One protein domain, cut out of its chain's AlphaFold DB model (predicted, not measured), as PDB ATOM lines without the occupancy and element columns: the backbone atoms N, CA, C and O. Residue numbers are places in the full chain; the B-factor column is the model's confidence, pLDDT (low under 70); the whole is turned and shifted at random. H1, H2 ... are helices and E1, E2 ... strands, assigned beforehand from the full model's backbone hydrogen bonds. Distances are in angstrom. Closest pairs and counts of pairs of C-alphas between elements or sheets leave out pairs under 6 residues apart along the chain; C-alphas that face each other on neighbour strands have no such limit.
ATOM      1  N   SER A 146     288.752 -59.823 543.127       84.31
ATOM      2  CA  SER A 146     287.724 -58.930 543.667       84.31
ATOM      3  C   SER A 146     287.527 -57.719 542.752       84.31
ATOM      4  O   SER A 146     288.451 -57.297 542.059       84.31
ATOM      5  N   THR A 147     286.339 -57.112 542.785       84.75
ATOM      6  CA  THR A 147     286.019 -55.899 542.014       84.75
ATOM      7  C   THR A 147     287.054 -54.792 542.228       84.75
ATOM      8  O   THR A 147     287.541 -54.202 541.268       84.75
ATOM      9  N   VAL A 148     287.458 -54.570 543.482       83.69
ATOM     10  CA  VAL A 148     288.466 -53.565 543.845       83.69
ATOM     11  C   VAL A 148     289.831 -53.902 543.243       83.69
ATOM     12  O   VAL A 148     290.490 -53.023 542.695       83.69
ATOM     13  N   ASN A 149     290.255 -55.167 543.297       82.19
ATOM     14  CA  ASN A 149     291.528 -55.574 542.702       82.19
ATOM     15  C   ASN A 149     291.488 -55.457 541.176       82.19
ATOM     16  O   ASN A 149     292.438 -54.946 540.598       82.19
ATOM     17  N   LYS A 150     290.374 -55.828 540.529       80.81
ATOM     18  CA  LYS A 150     290.182 -55.624 539.085       80.81
ATOM     19  C   LYS A 150     290.355 -54.160 538.691       80.81
ATOM     20  O   LYS A 150     291.066 -53.877 537.737       80.81
ATOM     21  N   MET A 151     289.749 -53.233 539.432       82.12
ATOM     22  CA  MET A 151     289.889 -51.796 539.165       82.12
ATOM     23  C   MET A 151     291.346 -51.337 539.267       82.12
ATOM     24  O   MET A 151     291.832 -50.631 538.387       82.12
ATOM     25  N   LYS A 152     292.054 -51.765 540.319       78.69
ATOM     26  CA  LYS A 152     293.461 -51.406 540.549       78.69
ATOM     27  C   LYS A 152     294.373 -51.942 539.458       78.69
ATOM     28  O   LYS A 152     295.208 -51.204 538.947       78.69
ATOM     29  N   GLU A 153     294.204 -53.207 539.101       74.69
ATOM     30  CA  GLU A 153     294.976 -53.846 538.040       74.69
ATOM     31  C   GLU A 153     294.700 -53.184 536.687       74.69
ATOM     32  O   GLU A 153     295.641 -52.887 535.958       74.69
ATOM     33  N   TYR A 154     293.443 -52.827 536.398       76.62
ATOM     34  CA  TYR A 154     293.100 -52.082 535.187       76.62
ATOM     35  C   TYR A 154     293.752 -50.692 535.160       76.62
ATOM     36  O   TYR A 154     294.332 -50.305 534.151       76.62
ATOM     37  N   ALA A 155     293.723 -49.946 536.270       73.12
ATOM     38  CA  ALA A 155     294.334 -48.618 536.352       73.12
ATOM     39  C   ALA A 155     295.865 -48.656 536.176       73.12
ATOM     40  O   ALA A 155     296.433 -47.816 535.478       73.12
ATOM     41  N   LYS A 156     296.542 -49.669 536.734       70.62
ATOM     42  CA  LYS A 156     297.991 -49.878 536.544       70.62
ATOM     43  C   LYS A 156     298.379 -50.109 535.082       70.62
ATOM     44  O   LYS A 156     299.516 -49.823 534.700       70.62
ATOM     45  N   LEU A 157     297.460 -50.612 534.249       64.56
ATOM     46  CA  LEU A 157     297.706 -50.734 532.811       64.56
ATOM     47  C   LEU A 157     297.856 -49.366 532.139       64.56
ATOM     48  O   LEU A 157     298.538 -49.296 531.131       64.56
ATOM     49  N   TYR A 158     297.307 -48.274 532.671       58.84
ATOM     50  CA  TYR A 158     297.408 -46.950 532.037       58.84
ATOM     51  C   TYR A 158     298.607 -46.132 532.486       58.84
ATOM     52  O   TYR A 158     299.122 -45.313 531.728       58.84
ATOM     53  N   THR A 159     299.107 -46.374 533.689       54.44
ATOM     54  CA  THR A 159     300.265 -45.643 534.196       54.44
ATOM     55  C   THR A 159     301.551 -46.189 533.590       54.44
ATOM     56  O   THR A 159     301.722 -47.404 533.438       54.44
ATOM     57  N   SER A 160     302.460 -45.303 533.184       48.56
ATOM     58  CA  SER A 160     303.717 -45.683 532.539       48.56
ATOM     59  C   SER A 160     304.710 -46.242 533.566       48.56
ATOM     60  O   SER A 160     305.537 -45.510 534.103       48.56
ATOM     61  N   GLY A 161     304.624 -47.546 533.830       48.03
ATOM     62  CA  GLY A 161     305.531 -48.278 534.716       48.03
ATOM     63  C   GLY A 161     305.093 -48.310 536.185       48.03
ATOM     64  O   GLY A 161     304.515 -47.363 536.712       48.03
ATOM     65  N   ASN A 162     305.399 -49.421 536.860       46.69
ATOM     66  CA  ASN A 162     305.021 -49.672 538.258       46.69
ATOM     67  C   ASN A 162     305.646 -48.690 539.272       46.69
ATOM     68  O   ASN A 162     305.104 -48.532 540.359       46.69
ATOM     69  N   GLU A 163     306.766 -48.035 538.949       50.06
ATOM     70  CA  GLU A 163     307.487 -47.165 539.902       50.06
ATOM     71  C   GLU A 163     306.872 -45.774 540.084       50.06
ATOM     72  O   GLU A 163     307.158 -45.117 541.079       50.06
ATOM     73  N   SER A 164     306.038 -45.313 539.150       55.22
ATOM     74  CA  SER A 164     305.429 -43.975 539.219       55.22
ATOM     75  C   SER A 164     303.933 -44.005 539.522       55.22
ATOM     76  O   SER A 164     303.320 -42.949 539.605       55.22
ATOM     77  N   PHE A 165     303.344 -45.193 539.699       65.19
ATOM     78  CA  PHE A 165     301.939 -45.342 540.064       65.19
ATOM     79  C   PHE A 165     301.740 -45.042 541.551       65.19
ATOM     80  O   PHE A 165     302.196 -45.797 542.414       65.19
ATOM     81  N   LYS A 166     300.986 -43.985 541.863       78.50
ATOM     82  CA  LYS A 166     300.448 -43.757 543.209       78.50
ATOM     83  C   LYS A 166     298.922 -43.743 543.147       78.50
ATOM     84  O   LYS A 166     298.319 -42.926 542.458       78.50
ATOM     85  N   GLU A 167     298.301 -44.653 543.890       85.44
ATOM     86  CA  GLU A 167     296.870 -44.583 544.203       85.44
ATOM     87  C   GLU A 167     296.634 -43.397 545.144       85.44
ATOM     88  O   GLU A 167     297.283 -43.310 546.190       85.44
ATOM     89  N   LEU A 168     295.709 -42.505 544.783       85.75
ATOM     90  CA  LEU A 168     295.312 -41.376 545.626       85.75
ATOM     91  C   LEU A 168     294.032 -41.744 546.375       85.75
ATOM     92  O   LEU A 168     292.960 -41.818 545.775       85.75
ATOM     93  N   LYS A 169     294.139 -41.996 547.681       86.00
ATOM     94  CA  LYS A 169     292.998 -42.381 548.527       86.00
ATOM     95  C   LYS A 169     292.461 -41.218 549.340       86.00
ATOM     96  O   LYS A 169     291.305 -41.242 549.742       86.00
ATOM     97  N   ASN A 170     293.322 -40.260 549.654       84.88
ATOM     98  CA  ASN A 170     292.994 -39.105 550.473       84.88
ATOM     99  C   ASN A 170     293.932 -37.935 550.145       84.88
ATOM    100  O   ASN A 170     294.921 -38.080 549.424       84.88
ATOM    101  N   GLN A 171     293.638 -36.772 550.719       80.06
ATOM    102  CA  GLN A 171     294.449 -35.570 550.523       80.06
ATOM    103  C   GLN A 171     295.893 -35.711 551.040       80.06
ATOM    104  O   GLN A 171     296.797 -35.086 550.486       80.06
ATOM    105  N   ASN A 172     296.156 -36.552 552.051       81.06
ATOM    106  CA  ASN A 172     297.523 -36.757 552.545       81.06
ATOM    107  C   ASN A 172     298.414 -37.434 551.500       81.06
ATOM    108  O   ASN A 172     299.589 -37.086 551.433       81.06
ATOM    109  N   ASP A 173     297.873 -38.314 550.651       81.25
ATOM    110  CA  ASP A 173     298.641 -38.919 549.554       81.25
ATOM    111  C   ASP A 173     299.182 -37.849 548.592       81.25
ATOM    112  O   ASP A 173     300.324 -37.932 548.142       81.25
ATOM    113  N   ILE A 174     298.393 -36.803 548.321       75.38
ATOM    114  CA  ILE A 174     298.824 -35.654 547.513       75.38
ATOM    115  C   ILE A 174     299.878 -34.828 548.245       75.38
ATOM    116  O   ILE A 174     300.895 -34.447 547.664       75.38
ATOM    117  N   LEU A 175     299.663 -34.556 549.532       72.94
ATOM    118  CA  LEU A 175     300.628 -33.808 550.334       72.94
ATOM    119  C   LEU A 175     301.967 -34.550 550.452       72.94
ATOM    120  O   LEU A 175     303.009 -33.903 550.497       72.94
ATOM    121  N   GLU A 176     301.965 -35.881 550.490       74.50
ATOM    122  CA  GLU A 176     303.177 -36.705 550.450       74.50
ATOM    123  C   GLU A 176     303.921 -36.567 549.123       74.50
ATOM    124  O   GLU A 176     305.133 -36.339 549.146       74.50
ATOM    125  N   ILE A 177     303.209 -36.636 547.990       72.94
ATOM    126  CA  ILE A 177     303.789 -36.403 546.655       72.94
ATOM    127  C   ILE A 177     304.487 -35.036 546.620       72.94
ATOM    128  O   ILE A 177     305.647 -34.940 546.221       72.94
ATOM    129  N   LEU A 178     303.826 -33.994 547.132       69.38
ATOM    130  CA  LEU A 178     304.371 -32.634 547.183       69.38
ATOM    131  C   LEU A 178     305.550 -32.468 548.165       69.38
ATOM    132  O   LEU A 178     306.373 -31.571 547.978       69.38
ATOM    133  N   LYS A 179     305.637 -33.290 549.222       62.94
ATOM    134  CA  LYS A 179     306.666 -33.196 550.281       62.94
ATOM    135  C   LYS A 179     307.958 -33.938 549.957       62.94
ATOM    136  O   LYS A 179     309.033 -33.431 550.271       62.94
ATOM    137  N   PHE A 180     307.862 -35.151 549.417       54.44
ATOM    138  CA  PHE A 180     309.006 -36.064 549.291       54.44
ATOM    139  C   PHE A 180     309.759 -35.947 547.969       54.44
ATOM    140  O   PHE A 180     310.823 -36.549 547.824       54.44
ATOM    141  N   TRP A 181     309.252 -35.169 547.013       56.00
ATOM    142  CA  TRP A 181     309.935 -35.051 545.737       56.00
ATOM    143  C   TRP A 181     311.168 -34.143 545.863       56.00
ATOM    144  O   TRP A 181     311.039 -32.985 546.280       56.00
ATOM    145  N   PRO A 182     312.380 -34.626 545.526       44.19
ATOM    146  CA  PRO A 182     313.573 -33.801 545.586       44.19
ATOM    147  C   PRO A 182     313.374 -32.658 544.600       44.19
ATOM    148  O   PRO A 182     313.217 -32.921 543.413       44.19
ATOM    149  N   LYS A 183     313.377 -31.404 545.072       44.84
ATOM    150  CA  LYS A 183     313.477 -30.227 544.199       44.84
ATOM    151  C   LYS A 183     314.777 -30.394 543.405       44.84
ATOM    152  O   LYS A 183     315.846 -30.230 544.001       44.84
ATOM    153  N   GLY A 194     302.169 -22.106 527.811       32.47
ATOM    154  CA  GLY A 194     301.467 -23.331 527.376       32.47
ATOM    155  C   GLY A 194     300.289 -23.645 528.315       32.47
ATOM    156  O   GLY A 194     300.524 -23.778 529.510       32.47
ATOM    157  N   ASP A 195     299.059 -23.672 527.790       38.19
ATOM    158  CA  ASP A 195     297.760 -23.548 528.487       38.19
ATOM    159  C   ASP A 195     297.694 -23.965 529.972       38.19
ATOM    160  O   ASP A 195     297.774 -25.131 530.352       38.19
ATOM    161  N   SER A 196     297.449 -22.968 530.819       45.69
ATOM    162  CA  SER A 196     297.326 -23.014 532.280       45.69
ATOM    163  C   SER A 196     296.007 -23.610 532.800       45.69
ATOM    164  O   SER A 196     295.615 -23.337 533.937       45.69
ATOM    165  N   THR A 197     295.280 -24.385 531.995       51.97
ATOM    166  CA  THR A 197     293.859 -24.675 532.253       51.97
ATOM    167  C   THR A 197     293.600 -25.866 533.176       51.97
ATOM    168  O   THR A 197     292.583 -25.857 533.860       51.97
ATOM    169  N   ASN A 198     294.522 -26.830 533.297       60.28
ATOM    170  CA  ASN A 198     294.294 -28.073 534.059       60.28
ATOM    171  C   ASN A 198     295.333 -28.307 535.174       60.28
ATOM    172  O   ASN A 198     295.934 -29.377 535.274       60.28
ATOM    173  N   ILE A 199     295.567 -27.297 536.017       67.50
ATOM    174  CA  ILE A 199     296.330 -27.454 537.267       67.50
ATOM    175  C   ILE A 199     295.344 -27.619 538.420       67.50
ATOM    176  O   ILE A 199     294.518 -26.739 538.675       67.50
ATOM    177  N   ILE A 200     295.464 -28.724 539.151       67.44
ATOM    178  CA  ILE A 200     294.615 -29.021 540.301       67.44
ATOM    179  C   ILE A 200     295.107 -28.212 541.504       67.44
ATOM    180  O   ILE A 200     296.241 -28.373 541.956       67.44
ATOM    181  N   LYS A 201     294.240 -27.336 542.021       68.25
ATOM    182  CA  LYS A 201     294.503 -26.503 543.211       68.25
ATOM    183  C   LYS A 201     293.604 -26.841 544.402       68.25
ATOM    184  O   LYS A 201     293.950 -26.500 545.527       68.25
ATOM    185  N   ASP A 202     292.473 -27.490 544.141       71.56
ATOM    186  CA  ASP A 202     291.550 -28.011 545.147       71.56
ATOM    187  C   ASP A 202     291.539 -29.544 545.063       71.56
ATOM    188  O   ASP A 202     291.422 -30.101 543.972       71.56
ATOM    189  N   PHE A 203     291.670 -30.213 546.209       78.12
ATOM    190  CA  PHE A 203     291.766 -31.668 546.347       78.12
ATOM    191  C   PHE A 203     290.515 -32.311 546.964       78.12
ATOM    192  O   PHE A 203     290.484 -33.526 547.154       78.12
ATOM    193  N   ASN A 204     289.458 -31.529 547.216       79.12
ATOM    194  CA  ASN A 204     288.204 -32.007 547.811       79.12
ATOM    195  C   ASN A 204     287.530 -33.133 547.006       79.12
ATOM    196  O   ASN A 204     286.772 -33.931 547.555       79.12
ATOM    197  N   PHE A 205     287.817 -33.237 545.703       79.88
ATOM    198  CA  PHE A 205     287.254 -34.281 544.845       79.88
ATOM    199  C   PHE A 205     287.671 -35.704 545.259       79.88
ATOM    200  O   PHE A 205     286.930 -36.647 544.978       79.88
ATOM    201  N   ILE A 206     288.811 -35.874 545.937       83.12
ATOM    202  CA  ILE A 206     289.312 -37.188 546.382       83.12
ATOM    203  C   ILE A 206     288.386 -37.792 547.431       83.12
ATOM    204  O   ILE A 206     288.076 -38.980 547.386       83.12
ATOM    205  N   ASP A 207     287.889 -36.961 548.342       80.44
ATOM    206  CA  ASP A 207     287.024 -37.406 549.434       80.44
ATOM    207  C   ASP A 207     285.592 -37.704 548.946       80.44
ATOM    208  O   ASP A 207     284.795 -38.315 549.655       80.44
ATOM    209  N   SER A 208     285.271 -37.304 547.710       84.75
ATOM    210  CA  SER A 208     283.958 -37.481 547.076       84.75
ATOM    211  C   SER A 208     283.863 -38.677 546.120       84.75
ATOM    212  O   SER A 208     282.850 -38.836 545.438       84.75
ATOM    213  N   LEU A 209     284.902 -39.518 546.039       85.94
ATOM    214  CA  LEU A 209     284.901 -40.671 545.139       85.94
ATOM    215  C   LEU A 209     283.815 -41.682 545.513       85.94
ATOM    216  O   LEU A 209     283.681 -42.116 546.659       85.94
ATOM    217  N   SER A 210     283.066 -42.123 544.509       87.12
ATOM    218  CA  SER A 210     282.150 -43.248 544.660       87.12
ATOM    219  C   SER A 210     282.903 -44.586 544.724       87.12
ATOM    220  O   SER A 210     284.071 -44.702 544.361       87.12
ATOM    221  N   ARG A 211     282.209 -45.653 545.143       87.00
ATOM    222  CA  ARG A 211     282.794 -47.006 545.289       87.00
ATOM    223  C   ARG A 211     283.351 -47.605 543.993       87.00
ATOM    224  O   ARG A 211     284.135 -48.546 544.060       87.00
ATOM    225  N   ASN A 212     282.919 -47.088 542.847       89.19
ATOM    226  CA  ASN A 212     283.335 -47.550 541.525       89.19
ATOM    227  C   ASN A 212     284.294 -46.564 540.857       89.19
ATOM    228  O   ASN A 212     284.501 -46.636 539.647       89.19
ATOM    229  N   GLU A 213     284.844 -45.626 541.619       88.56
ATOM    230  CA  GLU A 213     285.802 -44.656 541.124       88.56
ATOM    231  C   GLU A 213     287.168 -44.872 541.756       88.56
ATOM    232  O   GLU A 213     287.303 -45.376 542.871       88.56
ATOM    233  N   PHE A 214     288.192 -44.516 540.997       86.81
ATOM    234  CA  PHE A 214     289.578 -44.706 541.375       86.81
ATOM    235  C   PHE A 214     290.404 -43.521 540.884       86.81
ATOM    236  O   PHE A 214     290.174 -43.037 539.778       86.81
ATOM    237  N   LEU A 215     291.371 -43.069 541.679       87.25
ATOM    238  CA  LEU A 215     292.335 -42.052 541.269       87.25
ATOM    239  C   LEU A 215     293.738 -42.646 541.234       87.25
ATOM    240  O   LEU A 215     294.186 -43.268 542.202       87.25
ATOM    241  N   SER A 216     294.451 -42.394 540.141       83.62
ATOM    242  CA  SER A 216     295.892 -42.610 540.068       83.62
ATOM    243  C   SER A 216     296.602 -41.307 539.757       83.62
ATOM    244  O   SER A 216     296.060 -40.448 539.065       83.62
ATOM    245  N   TRP A 217     297.844 -41.202 540.201       79.88
ATOM    246  CA  TRP A 217     298.777 -40.191 539.738       79.88
ATOM    247  C   TRP A 217     300.046 -40.855 539.213       79.88
ATOM    248  O   TRP A 217     300.513 -41.836 539.798       79.88
ATOM    249  N   ASP A 218     300.580 -40.310 538.119       69.44
ATOM    250  CA  ASP A 218     301.950 -40.548 537.671       69.44
ATOM    251  C   ASP A 218     302.548 -39.279 537.041       69.44
ATOM    252  O   ASP A 218     301.828 -38.409 536.553       69.44
ATOM    253  N   LEU A 219     303.880 -39.187 537.029       62.50
ATOM    254  CA  LEU A 219     304.612 -37.989 536.602       62.50
ATOM    255  C   LEU A 219     304.350 -37.581 535.141       62.50
ATOM    256  O   LEU A 219     304.482 -36.410 534.798       62.50
ATOM    257  N   LYS A 220     304.038 -38.533 534.255       58.50
ATOM    258  CA  LYS A 220     303.818 -38.252 532.829       58.50
ATOM    259  C   LYS A 220     302.365 -37.912 532.539       58.50
ATOM    260  O   LYS A 220     302.104 -37.098 531.658       58.50
ATOM    261  N   SER A 221     301.440 -38.550 533.248       59.69
ATOM    262  CA  SER A 221     300.009 -38.488 532.946       59.69
ATOM    263  C   SER A 221     299.215 -37.622 533.925       59.69
ATOM    264  O   SER A 221     298.022 -37.426 533.709       59.69
ATOM    265  N   GLY A 222     299.838 -37.099 534.986       72.06
ATOM    266  CA  GLY A 222     299.155 -36.344 536.033       72.06
ATOM    267  C   GLY A 222     298.151 -37.197 536.804       72.06
ATOM    268  O   GLY A 222     298.316 -38.407 536.949       72.06
ATOM    269  N   VAL A 223     297.098 -36.558 537.316       78.44
ATOM    270  CA  VAL A 223     295.992 -37.242 537.991       78.44
ATOM    271  C   VAL A 223     294.980 -37.735 536.964       78.44
ATOM    272  O   VAL A 223     294.413 -36.957 536.195       78.44
ATOM    273  N   LEU A 224     294.700 -39.031 537.016       77.31
ATOM    274  CA  LEU A 224     293.677 -39.701 536.227       77.31
ATOM    275  C   LEU A 224     292.581 -40.224 537.151       77.31
ATOM    276  O   LEU A 224     292.862 -40.906 538.140       77.31
ATOM    277  N   LYS A 225     291.327 -39.932 536.805       82.62
ATOM    278  CA  LYS A 225     290.140 -40.496 537.444       82.62
ATOM    279  C   LYS A 225     289.533 -41.566 536.558       82.62
ATOM    280  O   LYS A 225     289.169 -41.288 535.420       82.62
ATOM    281  N   TYR A 226     289.371 -42.759 537.109       82.38
ATOM    282  CA  TYR A 226     288.723 -43.894 536.469       82.38
ATOM    283  C   TYR A 226     287.339 -44.077 537.075       82.38
ATOM    284  O   TYR A 226     287.210 -44.123 538.300       82.38
ATOM    285  N   SER A 227     286.324 -44.237 536.234       81.75
ATOM    286  CA  SER A 227     284.954 -44.557 536.635       81.75
ATOM    287  C   SER A 227     284.542 -45.874 535.978       81.75
ATOM    288  O   SER A 227     284.570 -46.002 534.754       81.75
ATOM    289  N   PHE A 228     284.177 -46.871 536.787       83.56
ATOM    290  CA  PHE A 228     283.929 -48.239 536.329       83.56
ATOM    291  C   PHE A 228     282.437 -48.594 536.339       83.56
ATOM    292  O   PHE A 228     281.734 -48.432 537.338       83.56
ATOM    293  N   GLY A 229     281.955 -49.142 535.224       81.06
ATOM    294  CA  GLY A 229     280.657 -49.799 535.115       81.06
ATOM    295  C   GLY A 229     280.813 -51.312 535.232       81.06
ATOM    296  O   GLY A 229     281.714 -51.886 534.618       81.06
ATOM    297  N   PHE A 230     279.930 -51.967 535.990       84.44
ATOM    298  CA  PHE A 230     280.000 -53.409 536.228       84.44
ATOM    299  C   PHE A 230     278.729 -54.143 535.825       84.44
ATOM    300  O   PHE A 230     277.618 -53.694 536.101       84.44
ATOM    301  N   LYS A 231     278.916 -55.362 535.318       85.56
ATOM    302  CA  LYS A 231     277.859 -56.345 535.090       85.56
ATOM    303  C   LYS A 231     278.299 -57.690 535.638       85.56
ATOM    304  O   LYS A 231     279.278 -58.261 535.172       85.56
ATOM    305  N   LYS A 232     277.586 -58.202 536.647       82.94
ATOM    306  CA  LYS A 232     277.907 -59.486 537.306       82.94
ATOM    307  C   LYS A 232     279.397 -59.597 537.707       82.94
ATOM    308  O   LYS A 232     280.040 -60.605 537.441       82.94
ATOM    309  N   SER A 233     279.949 -58.538 538.308       79.50
ATOM    310  CA  SER A 233     281.358 -58.446 538.752       79.50
ATOM    311  C   SER A 233     282.420 -58.418 537.641       79.50
ATOM    312  O   SER A 233     283.619 -58.471 537.930       79.50
ATOM    313  N   ALA A 234     282.006 -58.317 536.378       78.44
ATOM    314  CA  ALA A 234     282.866 -57.996 535.248       78.44
ATOM    315  C   ALA A 234     282.788 -56.494 534.948       78.44
ATOM    316  O   ALA A 234     281.716 -55.898 535.070       78.44
ATOM    317  N   ILE A 235     283.911 -55.885 534.571       77.62
ATOM    318  CA  ILE A 235     283.953 -54.500 534.096       77.62
ATOM    319  C   ILE A 235     283.315 -54.456 532.703       77.62
ATOM    320  O   ILE A 235     283.801 -55.106 531.785       77.62
ATOM    321  N   GLU A 236     282.239 -53.698 532.536       82.81
ATOM    322  CA  GLU A 236     281.547 -53.521 531.249       82.81
ATOM    323  C   GLU A 236     281.946 -52.205 530.566       82.81
ATOM    324  O   GLU A 236     281.959 -52.117 529.341       82.81
ATOM    325  N   ARG A 237     282.311 -51.189 531.355       77.06
ATOM    326  CA  ARG A 237     282.731 -49.866 530.880       77.06
ATOM    327  C   ARG A 237     283.784 -49.294 531.813       77.06
ATOM    328  O   ARG A 237     283.684 -49.464 533.027       77.06
ATOM    329  N   VAL A 238     284.741 -48.570 531.245       71.12
ATOM    330  CA  VAL A 238     285.659 -47.712 531.996       71.12
ATOM    331  C   VAL A 238     285.690 -46.355 531.328       71.12
ATOM    332  O   VAL A 238     285.855 -46.267 530.115       71.12
ATOM    333  N   GLU A 239     285.519 -45.309 532.121       72.44
ATOM    334  CA  GLU A 239     285.744 -43.932 531.699       72.44
ATOM    335  C   GLU A 239     286.962 -43.388 532.402       72.44
ATOM    336  O   GLU A 239     287.156 -43.640 533.591       72.44
ATOM    337  N   ILE A 240     287.774 -42.647 531.659       72.88
ATOM    338  CA  ILE A 240     289.009 -42.077 532.174       72.88
ATOM    339  C   ILE A 240     288.994 -40.601 531.891       72.88
ATOM    340  O   ILE A 240     288.935 -40.174 530.739       72.88
ATOM    341  N   ASN A 241     289.062 -39.848 532.975       70.25
ATOM    342  CA  ASN A 241     289.056 -38.408 532.965       70.25
ATOM    343  C   ASN A 241     290.418 -37.927 533.447       70.25
ATOM    344  O   ASN A 241     290.841 -38.232 534.566       70.25
ATOM    345  N   TYR A 242     291.107 -37.178 532.592       74.94
ATOM    346  CA  TYR A 242     292.287 -36.438 533.005       74.94
ATOM    347  C   TYR A 242     291.853 -35.284 533.907       74.94
ATOM    348  O   TYR A 242     291.089 -34.416 533.489       74.94
ATOM    349  N   MET A 243     292.316 -35.304 535.152       75.88
ATOM    350  CA  MET A 243     291.945 -34.314 536.163       75.88
ATOM    351  C   MET A 243     292.906 -33.122 536.170       75.88
ATOM    352  O   MET A 243     292.538 -32.051 536.645       75.88
ATOM    353  N   GLY A 244     294.129 -33.302 535.662       70.81
ATOM    354  CA  GLY A 244     295.164 -32.273 535.656       70.81
ATOM    355  C   GLY A 244     296.467 -32.700 536.323       70.81
ATOM    356  O   GLY A 244     296.611 -33.827 536.799       70.81
ATOM    357  N   LEU A 245     297.428 -31.781 536.367       72.94
ATOM    358  CA  LEU A 245     298.678 -31.947 537.116       72.94
ATOM    359  C   LEU A 245     298.493 -31.515 538.577       72.94
ATOM    360  O   LEU A 245     297.733 -30.584 538.867       72.94
ATOM    361  N   ILE A 246     299.196 -32.185 539.496       71.12
ATOM    362  CA  ILE A 246     299.236 -31.784 540.907       71.12
ATOM    363  C   ILE A 246     300.282 -30.678 541.045       71.12
ATOM    364  O   ILE A 246     301.481 -30.934 541.018       71.12
ATOM    365  N   GLY A 247     299.839 -29.436 541.231       56.41
ATOM    366  CA  GLY A 247     300.756 -28.300 541.354       56.41
ATOM    367  C   GLY A 247     301.482 -27.934 540.048       56.41
ATOM    368  O   GLY A 247     301.122 -28.374 538.959       56.41
ATOM    369  N   ASN A 248     302.482 -27.050 540.147       49.56
ATOM    370  CA  ASN A 248     303.228 -26.520 538.996       49.56
ATOM    371  C   ASN A 248     304.346 -27.491 538.561       49.56
ATOM    372  O   ASN A 248     305.519 -27.261 538.855       49.56
ATOM    373  N   GLU A 249     304.000 -28.579 537.879       43.88
ATOM    374  CA  GLU A 249     304.971 -29.546 537.348       43.88
ATOM    375  C   GLU A 249     305.397 -29.186 535.905       43.88
ATOM    376  O   GLU A 249     304.555 -28.955 535.038       43.88
ATOM    377  N   ARG A 250     306.710 -29.169 535.611       46.88
ATOM    378  CA  ARG A 250     307.243 -29.312 534.239       46.88
ATOM    379  C   ARG A 250     308.474 -30.213 534.215       46.88
ATOM    380  O   ARG A 250     309.383 -30.060 535.028       46.88
ATOM    381  N   THR A 251     308.530 -31.099 533.225       35.97
ATOM    382  CA  THR A 251     309.750 -31.786 532.786       35.97
ATOM    383  C   THR A 251     310.473 -30.876 531.790       35.97
ATOM    384  O   THR A 251     309.877 -30.454 530.800       35.97
ATOM    385  N   ILE A 252     311.740 -30.545 532.039       33.59
ATOM    386  CA  ILE A 252     312.577 -29.859 531.044       33.59
ATOM    387  C   ILE A 252     312.986 -30.916 530.012       33.59
ATOM    388  O   ILE A 252     313.626 -31.903 530.373       33.59
ATOM    389  N   GLN A 253     312.589 -30.742 528.749       32.84
ATOM    390  CA  GLN A 253     313.215 -31.462 527.637       32.84
ATOM    391  C   GLN A 253     314.575 -30.808 527.367       32.84
ATOM    392  O   GLN A 253     314.632 -29.593 527.171       32.84
ATOM    393  N   PHE A 254     315.643 -31.606 527.420       34.69
ATOM    394  CA  PHE A 254     316.965 -31.239 526.910       34.69
ATOM    395  C   PHE A 254     317.066 -31.607 525.432       34.69
ATOM    396  O   PHE A 254     316.530 -32.682 525.071       34.69
TER     397      PHE A 254
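AT A GLANCE: This is residues 146 to 183 and 194 to 254 of the 254 residues of an uncharacterized protein of Cyclobacterium amurskyense (UniProt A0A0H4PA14). A long, twisted three-stranded sheet has helix H1 packed on one face, making two layers, while H2 and H3 only graze it. The printed part has 99 residues, with three named helices and three named strands in the order H1 H2 H3 E1 E2 E3 along the chain, of mixed class, and E1, E2 and E3 lie side by side as a meander, each strand the antiparallel neighbour of the one before. The whole is compact, with a radius of gyration of the C-alphas of 14.3 A, and spans 47 by 29 by 27 A.

HOW THE PARTS SIT: Start at H1, residues 147 to 156; its closest C-alphas to E1, residues 213 to 218, are Ala 155 and Ser 216, 7.2 A apart. H2, residues 171 to 180, and H3, residues 204 to 208, only just touch, with 3 pairs of C-alphas within 8 A, the closest Gln 171 and Ile 206 at 6.8 A. E2, residues 222 to 231, forms hairpins with E1, where N 216 and O 224 are 3.0 A apart, and with E3, residues 234 to 246, where N 227 and O 239 are 2.8 A apart. Every O i to N i+4 pair is within hydrogen-bond range in H1 and H2; H3 has 0 of 1, but 2 of 2 O i to N i+3 pairs.

IN THESE COORDINATES: Find C-alpha 147 at (286.019, -55.899, 542.014), where H1 begins. E3, 31.4 A long, bends by 66 degrees at residue 237 and ends at C-alpha 246, (299.236, -31.784, 540.907).

THE WHOLE: Residues 184 to 193 are not printed; C-alphas 183 and 194 are 21.8 A apart. The link from H1 to H2 is long, and 35 residues, among them 247 to 254, have pLDDT under 70.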